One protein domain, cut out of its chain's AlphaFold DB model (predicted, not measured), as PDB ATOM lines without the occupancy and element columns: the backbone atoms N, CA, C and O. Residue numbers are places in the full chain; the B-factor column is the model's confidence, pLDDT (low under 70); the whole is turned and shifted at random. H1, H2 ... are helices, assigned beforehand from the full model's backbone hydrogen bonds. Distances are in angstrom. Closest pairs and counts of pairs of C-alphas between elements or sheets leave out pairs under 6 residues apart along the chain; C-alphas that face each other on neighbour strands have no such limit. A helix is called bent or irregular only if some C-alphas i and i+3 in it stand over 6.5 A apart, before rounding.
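This is residues 5 to 73 of the 1027 residues of the protein "Reverse transcriptase domain-containing protein" of Rhizophagus irregularis (strain DAOM 197198w) (UniProt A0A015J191). One long helix, H2, makes a rod, and a short helix, H1, lies loosely beside its first part, joined to it by a long link that folds back to where H2 begins. The second part of the rod sticks out as a free arm, residues 47 to 73, of which 47 to 72 belong to H2. The printed part has 69 residues with two named helices, H1 then H2, and no named strand; the class is all helix. The whole is extended, with a radius of gyration of the C-alphas of 19.5 A and spans of 65 by 19 by 16 A.

H1 holds residues 5 to 15, beginning at C-alpha 5 at (21.893, -0.332, -43.070). Residues 16 to 28 have no named element. H2 holds residues 29 to 72 and measures 63.2 A from C-alpha 29 at (35.784, 0.885, -37.222) to C-alpha 72 at (-23.671, -6.500, -17.010). Neither helix is bent.

H1 and H2 are close but not clearly touching, with 1 pair of C-alphas within 8 A: those of Leu 12 and Val 43, 7.6 A apart. Their lines stand at a shallow tilt of 33 degrees, only just short of steep. They run the same way. In H1 and H2 every O i to N i+4 pair is within hydrogen-bond range.

The C-alphas of Pro 28 and Ser 73 are the two farthest apart, at 65.8 A. Without the free stretch, the body of 42 residues spans 29 by 18 by 15 A. The link from H1 to H2, 13 residues, is long. The printed part has no cut. Its mean pLDDT is 81.4, and no printed residue is under 70.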
ATOM      1  N   LEU A   5      21.881  -1.261 -44.197       75.19
ATOM      2  CA  LEU A   5      21.893  -0.332 -43.070       75.19
ATOM      3  C   LEU A   5      21.150   0.990 -43.361       75.19
ATOM      4  O   LEU A   5      20.371   1.393 -42.501       75.19
ATOM      5  N   PRO A   6      21.281   1.628 -44.544       76.19
ATOM      6  CA  PRO A   6      20.519   2.838 -44.858       76.19
ATOM      7  C   PRO A   6      19.002   2.617 -44.816       76.19
ATOM      8  O   PRO A   6      18.269   3.465 -44.315       76.19
ATOM      9  N   ILE A   7      18.528   1.456 -45.283       78.69
ATOM     10  CA  ILE A   7      17.104   1.090 -45.266       78.69
ATOM     11  C   ILE A   7      16.629   0.884 -43.823       78.69
ATOM     12  O   ILE A   7      15.594   1.416 -43.434       78.69
ATOM     13  N   HIS A   8      17.404   0.171 -43.000       79.56
ATOM     14  CA  HIS A   8      17.068  -0.026 -41.587       79.56
ATOM     15  C   HIS A   8      17.059   1.284 -40.788       79.56
ATOM     16  O   HIS A   8      16.178   1.473 -39.955       79.56
ATOM     17  N   LEU A   9      17.991   2.201 -41.064       78.50
ATOM     18  CA  LEU A   9      18.030   3.522 -40.434       78.50
ATOM     19  C   LEU A   9      16.878   4.418 -40.909       78.50
ATOM     20  O   LEU A   9      16.315   5.154 -40.105       78.50
ATOM     21  N   LYS A  10      16.466   4.311 -42.178       78.94
ATOM     22  CA  LYS A  10      15.274   4.998 -42.695       78.94
ATOM     23  C   LYS A  10      13.993   4.477 -42.041       78.94
ATOM     24  O   LYS A  10      13.147   5.272 -41.643       78.94
ATOM     25  N   ASN A  11      13.874   3.162 -41.868       78.94
ATOM     26  CA  ASN A  11      12.753   2.561 -41.145       78.94
ATOM     27  C   ASN A  11      12.754   2.985 -39.667       78.94
ATOM     28  O   ASN A  11      11.703   3.313 -39.124       78.94
ATOM     29  N   LEU A  12      13.926   3.049 -39.031       77.88
ATOM     30  CA  LEU A  12      14.066   3.560 -37.667       77.88
ATOM     31  C   LEU A  12      13.605   5.019 -37.548       77.88
ATOM     32  O   LEU A  12      12.832   5.331 -36.651       77.88
ATOM     33  N   ALA A  13      14.019   5.885 -38.478       76.81
ATOM     34  CA  ALA A  13      13.566   7.275 -38.539       76.81
ATOM     35  C   ALA A  13      12.054   7.386 -38.813       76.81
ATOM     36  O   ALA A  13      11.392   8.251 -38.259       76.81
ATOM     37  N   SER A  14      11.466   6.476 -39.598       78.88
ATOM     38  CA  SER A  14      10.006   6.456 -39.804       78.88
ATOM     39  C   SER A  14       9.214   6.044 -38.555       78.88
ATOM     40  O   SER A  14       8.066   6.447 -38.396       78.88
ATOM     41  N   LEU A  15       9.823   5.254 -37.664       75.25
ATOM     42  CA  LEU A  15       9.225   4.835 -36.391       75.25
ATOM     43  C   LEU A  15       9.380   5.893 -35.286       75.25
ATOM     44  O   LEU A  15       8.670   5.830 -34.283       75.25
ATOM     45  N   LEU A  16      10.306   6.841 -35.459       78.56
ATOM     46  CA  LEU A  16      10.669   7.879 -34.497       78.56
ATOM     47  C   LEU A  16      10.623   9.255 -35.192       78.56
ATOM     48  O   LEU A  16      11.647   9.690 -35.716       78.56
ATOM     49  N   PRO A  17       9.467   9.947 -35.188       71.25
ATOM     50  CA  PRO A  17       9.248  11.173 -35.966       71.25
ATOM     51  C   PRO A  17      10.275  12.284 -35.702       71.25
ATOM     52  O   PRO A  17      10.629  13.023 -36.616       71.25
ATOM     53  N   ASP A  18      10.794  12.351 -34.473       77.25
ATOM     54  CA  ASP A  18      11.749  13.371 -34.024       77.25
ATOM     55  C   ASP A  18      13.219  12.905 -34.097       77.25
ATOM     56  O   ASP A  18      14.134  13.617 -33.675       77.25
ATOM     57  N   TYR A  19      13.480  11.696 -34.611       80.81
ATOM     58  CA  TYR A  19      14.828  11.140 -34.708       80.81
ATOM     59  C   TYR A  19      15.458  11.413 -36.075       80.81
ATOM     60  O   TYR A  19      15.059  10.855 -37.099       80.81
ATOM     61  N   SER A  20      16.530  12.204 -36.078       77.75
ATOM     62  CA  SER A  20      17.421  12.321 -37.232       77.75
ATOM     63  C   SER A  20      18.594  11.348 -37.106       77.75
ATOM     64  O   SER A  20      19.263  11.252 -36.074       77.75
ATOM     65  N   VAL A  21      18.852  10.595 -38.177       78.94
ATOM     66  CA  VAL A  21      19.993   9.679 -38.245       78.94
ATOM     67  C   VAL A  21      21.273  10.511 -38.266       78.94
ATOM     68  O   VAL A  21      21.503  11.272 -39.205       78.94
ATOM     69  N   SER A  22      22.117  10.366 -37.244       75.44
ATOM     70  CA  SER A  22      23.397  11.072 -37.198       75.44
ATOM     71  C   SER A  22      24.311  10.631 -38.345       75.44
ATOM     72  O   SER A  22      24.363   9.454 -38.710       75.44
ATOM     73  N   THR A  23      25.051  11.583 -38.917       74.25
ATOM     74  CA  THR A  23      26.078  11.302 -39.926       74.25
ATOM     75  C   THR A  23      27.097  10.313 -39.370       74.25
ATOM     76  O   THR A  23      27.700  10.560 -38.324       74.25
ATOM     77  N   TYR A  24      27.296   9.193 -40.066       78.81
ATOM     78  CA  TYR A  24      28.196   8.119 -39.654       78.81
ATOM     79  C   TYR A  24      29.289   7.885 -40.701       78.81
ATOM     80  O   TYR A  24      29.056   8.004 -41.901       78.81
ATOM     81  N   SER A  25      30.482   7.507 -40.239       76.19
ATOM     82  CA  SER A  25      31.578   7.011 -41.078       76.19
ATOM     83  C   SER A  25      31.850   5.547 -40.742       76.19
ATOM     84  O   SER A  25      31.731   5.137 -39.585       76.19
ATOM     85  N   THR A  26      32.224   4.744 -41.739       78.06
ATOM     86  CA  THR A  26      32.649   3.346 -41.545       78.06
ATOM     87  C   THR A  26      34.101   3.234 -41.068       78.06
ATOM     88  O   THR A  26      34.511   2.171 -40.596       78.06
ATOM     89  N   THR A  27      34.864   4.331 -41.126       78.44
ATOM     90  CA  THR A  27      36.257   4.436 -40.678       78.44
ATOM     91  C   THR A  27      36.445   5.630 -39.728       78.44
ATOM     92  O   THR A  27      35.984   6.732 -40.033       78.44
ATOM     93  N   PRO A  28      37.125   5.453 -38.577       80.38
ATOM     94  CA  PRO A  28      37.647   4.200 -38.021       80.38
ATOM     95  C   PRO A  28      36.533   3.259 -37.507       80.38
ATOM     96  O   PRO A  28      35.498   3.700 -37.007       80.38
ATOM     97  N   ILE A  29      36.763   1.939 -37.583       80.31
ATOM     98  CA  ILE A  29      35.784   0.885 -37.222       80.31
ATOM     99  C   ILE A  29      35.274   1.018 -35.775       80.31
ATOM    100  O   ILE A  29      34.131   0.658 -35.482       80.31
ATOM    101  N   SER A  30      36.097   1.534 -34.859       79.38
ATOM    102  CA  SER A  30      35.709   1.809 -33.469       79.38
ATOM    103  C   SER A  30      34.559   2.820 -33.378       79.38
ATOM    104  O   SER A  30      33.601   2.582 -32.642       79.38
ATOM    105  N   GLY A  31      34.606   3.890 -34.181       79.81
ATOM    106  CA  GLY A  31      33.545   4.893 -34.286       79.81
ATOM    107  C   GLY A  31      32.257   4.309 -34.866       79.81
ATOM    108  O   GLY A  31      31.183   4.485 -34.292       79.81
ATOM    109  N   PHE A  32      32.364   3.507 -35.929       82.44
ATOM    110  CA  PHE A  32      31.209   2.838 -36.538       82.44
ATOM    111  C   PHE A  32      30.537   1.822 -35.597       82.44
ATOM    112  O   PHE A  32      29.310   1.763 -35.511       82.44
ATOM    113  N   LYS A  33      31.318   1.047 -34.828       82.00
ATOM    114  CA  LYS A  33      30.785   0.145 -33.789       82.00
ATOM    115  C   LYS A  33      30.074   0.914 -32.674       82.00
ATOM    116  O   LYS A  33      29.054   0.434 -32.182       82.00
ATOM    117  N   SER A  34      30.595   2.077 -32.281       83.19
ATOM    118  CA  SER A  34      29.947   2.956 -31.300       83.19
ATOM    119  C   SER A  34      28.596   3.463 -31.816       83.19
ATOM    120  O   SER A  34      27.586   3.320 -31.127       83.19
ATOM    121  N   PHE A  35      28.548   3.918 -33.073       86.25
ATOM    122  CA  PHE A  35      27.309   4.307 -33.752       86.25
ATOM    123  C   PHE A  35      26.294   3.155 -33.809       86.25
ATOM    124  O   PHE A  35      25.162   3.306 -33.367       86.25
ATOM    125  N   LEU A  36      26.679   1.958 -34.264       83.75
ATOM    126  CA  LEU A  36      25.746   0.822 -34.316       83.75
ATOM    127  C   LEU A  36      25.221   0.418 -32.929       83.75
ATOM    128  O   LEU A  36      24.054   0.045 -32.801       83.75
ATOM    129  N   ARG A  37      26.051   0.509 -31.879       85.00
ATOM    130  CA  ARG A  37      25.595   0.299 -30.496       85.00
ATOM    131  C   ARG A  37      24.598   1.370 -30.067       85.00
ATOM    132  O   ARG A  37      23.611   1.012 -29.435       85.00
ATOM    133  N   SER A  38      24.809   2.638 -30.429       84.25
ATOM    134  CA  SER A  38      23.853   3.701 -30.103       84.25
ATOM    135  C   SER A  38      22.503   3.460 -30.784       84.25
ATOM    136  O   SER A  38      21.474   3.539 -30.119       84.25
ATOM    137  N   GLN A  39      22.498   3.060 -32.062       86.06
ATOM    138  CA  GLN A  39      21.268   2.722 -32.792       86.06
ATOM    139  C   GLN A  39      20.552   1.510 -32.190       86.06
ATOM    140  O   GLN A  39      19.342   1.537 -31.978       86.06
ATOM    141  N   LYS A  40      21.298   0.451 -31.850       84.50
ATOM    142  CA  LYS A  40      20.739  -0.728 -31.176       84.50
ATOM    143  C   LYS A  40      20.127  -0.365 -29.822       84.50
ATOM    144  O   LYS A  40      19.041  -0.844 -29.509       84.50
ATOM    145  N   ASN A  41      20.807   0.463 -29.032       86.12
ATOM    146  CA  ASN A  41      20.305   0.909 -27.734       86.12
ATOM    147  C   ASN A  41      19.025   1.736 -27.892       86.12
ATOM    148  O   ASN A  41      18.087   1.528 -27.129       86.12
ATOM    149  N   LEU A  42      18.954   2.599 -28.912       85.44
ATOM    150  CA  LEU A  42      17.757   3.379 -29.229       85.44
ATOM    151  C   LEU A  42      16.573   2.475 -29.598       85.44
ATOM    152  O   LEU A  42      15.499   2.605 -29.017       85.44
ATOM    153  N   VAL A  43      16.779   1.506 -30.497       84.12
ATOM    154  CA  VAL A  43      15.751   0.515 -30.869       84.12
ATOM    155  C   VAL A  43      15.311  -0.300 -29.657       84.12
ATOM    156  O   VAL A  43      14.118  -0.504 -29.453       84.12
ATOM    157  N   SER A  44      16.259  -0.758 -28.836       84.50
ATOM    158  CA  SER A  44      15.956  -1.523 -27.628       84.50
ATOM    159  C   SER A  44      15.131  -0.697 -26.643       84.50
ATOM    160  O   SER A  44      14.148  -1.206 -26.121       84.50
ATOM    161  N   ALA A  45      15.484   0.572 -26.422       85.62
ATOM    162  CA  ALA A  45      14.738   1.475 -25.551       85.62
ATOM    163  C   ALA A  45      13.331   1.773 -26.100       85.62
ATOM    164  O   ALA A  45      12.359   1.753 -25.344       85.62
ATOM    165  N   PHE A  46      13.197   1.980 -27.413       85.31
ATOM    166  CA  PHE A  46      11.904   2.165 -28.075       85.31
ATOM    167  C   PHE A  46      11.010   0.924 -27.961       85.31
ATOM    168  O   PHE A  46       9.839   1.024 -27.607       85.31
ATOM    169  N   LEU A  47      11.552  -0.270 -28.205       84.38
ATOM    170  CA  LEU A  47      10.794  -1.509 -28.040       84.38
ATOM    171  C   LEU A  47      10.405  -1.727 -26.577       84.38
ATOM    172  O   LEU A  47       9.250  -2.033 -26.306       84.38
ATOM    173  N   SER A  48      11.323  -1.522 -25.627       86.12
ATOM    174  CA  SER A  48      11.021  -1.630 -24.195       86.12
ATOM    175  C   SER A  48       9.910  -0.670 -23.763       86.12
ATOM    176  O   SER A  48       9.017  -1.079 -23.024       86.12
ATOM    177  N   THR A  49       9.913   0.572 -24.255       87.88
ATOM    178  CA  THR A  49       8.845   1.548 -23.972       87.88
ATOM    179  C   THR A  49       7.525   1.167 -24.639       87.88
ATOM    180  O   THR A  49       6.491   1.216 -23.980       87.88
ATOM    181  N   LYS A  50       7.533   0.696 -25.894       85.25
ATOM    182  CA  LYS A  50       6.318   0.214 -26.574       85.25
ATOM    183  C   LYS A  50       5.722  -1.035 -25.934       85.25
ATOM    184  O   LYS A  50       4.507  -1.105 -25.787       85.25
ATOM    185  N   PHE A  51       6.546  -1.989 -25.501       85.06
ATOM    186  CA  PHE A  51       6.073  -3.145 -24.738       85.06
ATOM    187  C   PHE A  51       5.506  -2.728 -23.379       85.06
ATOM    188  O   PHE A  51       4.449  -3.219 -22.997       85.06
ATOM    189  N   ALA A  52       6.153  -1.799 -22.667       84.94
ATOM    190  CA  ALA A  52       5.629  -1.267 -21.407       84.94
ATOM    191  C   ALA A  52       4.288  -0.532 -21.594       84.94
ATOM    192  O   ALA A  52       3.378  -0.709 -20.782       84.94
ATOM    193  N   GLN A  53       4.144   0.233 -22.681       86.75
ATOM    194  CA  GLN A  53       2.894   0.898 -23.046       86.75
ATOM    195  C   GLN A  53       1.805  -0.128 -23.374       86.75
ATOM    196  O   GLN A  53       0.766  -0.126 -22.731       86.75
ATOM    197  N   HIS A  54       2.083  -1.093 -24.257       83.56
ATOM    198  CA  HIS A  54       1.133  -2.155 -24.594       83.56
ATOM    199  C   HIS A  54       0.690  -2.973 -23.370       83.56
ATOM    200  O   HIS A  54      -0.482  -3.324 -23.248       83.56
ATOM    201  N   LEU A  55       1.607  -3.265 -22.439       80.38
ATOM    202  CA  LEU A  55       1.274  -3.925 -21.175       80.38
ATOM    203  C   LEU A  55       0.351  -3.060 -20.310       80.38
ATOM    204  O   LEU A  55      -0.589  -3.591 -19.725       80.38
ATOM    205  N   THR A  56       0.602  -1.752 -20.236       84.25
ATOM    206  CA  THR A  56      -0.261  -0.801 -19.517       84.25
ATOM    207  C   THR A  56      -1.655  -0.752 -20.138       84.25
ATOM    208  O   THR A  56      -2.630  -1.017 -19.437       84.25
ATOM    209  N   ASP A  57      -1.741  -0.543 -21.454       84.25
ATOM    210  CA  ASP A  57      -3.000  -0.456 -22.202       84.25
ATOM    211  C   ASP A  57      -3.817  -1.753 -22.077       84.25
ATOM    212  O   ASP A  57      -5.025  -1.732 -21.847       84.25
ATOM    213  N   SER A  58      -3.151  -2.909 -22.173       76.81
ATOM    214  CA  SER A  58      -3.777  -4.223 -21.998       76.81
ATOM    215  C   SER A  58      -4.334  -4.396 -20.581       76.81
ATOM    216  O   SER A  58      -5.474  -4.829 -20.401       76.81
ATOM    217  N   VAL A  59      -3.570  -4.007 -19.555       78.38
ATOM    218  CA  VAL A  59      -4.024  -4.060 -18.158       78.38
ATOM    219  C   VAL A  59      -5.234  -3.152 -17.928       78.38
ATOM    220  O   VAL A  59      -6.177  -3.574 -17.254       78.38
ATOM    221  N   GLU A  60      -5.231  -1.936 -18.469       82.75
ATOM    222  CA  GLU A  60      -6.355  -0.999 -18.361       82.75
ATOM    223  C   GLU A  60      -7.600  -1.526 -19.078       82.75
ATOM    224  O   GLU A  60      -8.671  -1.576 -18.470       82.75
ATOM    225  N   TYR A  61      -7.442  -2.031 -20.304       83.25
ATOM    226  CA  TYR A  61      -8.517  -2.655 -21.073       83.25
ATOM    227  C   TYR A  61      -9.186  -3.802 -20.302       83.25
ATOM    228  O   TYR A  61     -10.402  -3.805 -20.121       83.25
ATOM    229  N   TYR A  62      -8.405  -4.759 -19.787       78.44
ATOM    230  CA  TYR A  62      -8.967  -5.887 -19.036       78.44
ATOM    231  C   TYR A  62      -9.570  -5.473 -17.690       78.44
ATOM    232  O   TYR A  62     -10.504  -6.125 -17.225       78.44
ATOM    233  N   THR A  63      -9.077  -4.395 -17.073       80.81
ATOM    234  CA  THR A  63      -9.673  -3.843 -15.848       80.81
ATOM    235  C   THR A  63     -11.055  -3.255 -16.140       80.81
ATOM    236  O   THR A  63     -12.020  -3.634 -15.482       80.81
ATOM    237  N   ALA A  64     -11.175  -2.419 -17.177       83.19
ATOM    238  CA  ALA A  64     -12.457  -1.855 -17.602       83.19
ATOM    239  C   ALA A  64     -13.457  -2.950 -18.013       83.19
ATOM    240  O   ALA A  64     -14.626  -2.914 -17.633       83.19
ATOM    241  N   LEU A  65     -12.977  -3.979 -18.715       82.62
ATOM    242  CA  LEU A  65     -13.784  -5.130 -19.115       82.62
ATOM    243  C   LEU A  65     -14.281  -5.944 -17.905       82.62
ATOM    244  O   LEU A  65     -15.389  -6.478 -17.927       82.62
ATOM    245  N   HIS A  66     -13.506  -6.026 -16.817       82.50
ATOM    246  CA  HIS A  66     -13.976  -6.628 -15.561       82.50
ATOM    247  C   HIS A  66     -15.072  -5.801 -14.893       82.50
ATOM    248  O   HIS A  66     -16.036  -6.400 -14.420       82.50
ATOM    249  N   ASP A  67     -14.961  -4.474 -14.878       83.69
ATOM    250  CA  ASP A  67     -15.990  -3.582 -14.325       83.69
ATOM    251  C   ASP A  67     -17.293  -3.653 -15.146       83.69
ATOM    252  O   ASP A  67     -18.397  -3.746 -14.594       83.69
ATOM    253  N   GLU A  68     -17.174  -3.693 -16.475       85.25
ATOM    254  CA  GLU A  68     -18.300  -3.885 -17.388       85.25
ATOM    255  C   GLU A  68     -18.968  -5.244 -17.158       85.25
ATOM    256  O   GLU A  68     -20.186  -5.323 -16.973       85.25
ATOM    257  N   HIS A  69     -18.187  -6.327 -17.098       85.12
ATOM    258  CA  HIS A  69     -18.716  -7.655 -16.805       85.12
ATOM    259  C   HIS A  69     -19.365  -7.709 -15.420       85.12
ATOM    260  O   HIS A  69     -20.447  -8.271 -15.280       85.12
ATOM    261  N   PHE A  70     -18.764  -7.104 -14.395       84.94
ATOM    262  CA  PHE A  70     -19.353  -7.056 -13.056       84.94
ATOM    263  C   PHE A  70     -20.716  -6.347 -13.068       84.94
ATOM    264  O   PHE A  70     -21.658  -6.752 -12.380       84.94
ATOM    265  N   SER A  71     -20.854  -5.333 -13.922       79.81
ATOM    266  CA  SER A  71     -22.077  -4.556 -14.084       79.81
ATOM    267  C   SER A  71     -23.124  -5.251 -14.954       79.81
ATOM    268  O   SER A  71     -24.306  -5.176 -14.629       79.81
ATOM    269  N   ASN A  72     -22.739  -5.980 -16.001       81.75
ATOM    270  CA  ASN A  72     -23.671  -6.500 -17.010       81.75
ATOM    271  C   ASN A  72     -23.866  -8.025 -16.952       81.75
ATOM    272  O   ASN A  72     -24.962  -8.515 -17.219       81.75
ATOM    273  N   SER A  73     -22.843  -8.786 -16.554       83.56
ATOM    274  CA  SER A  73     -22.834 -10.254 -16.558       83.56
ATOM    275  C   SER A  73     -21.900 -10.833 -15.478       83.56
ATOM    276  O   SER A  73     -20.716 -11.102 -15.688       83.56
TER     277      SER A  73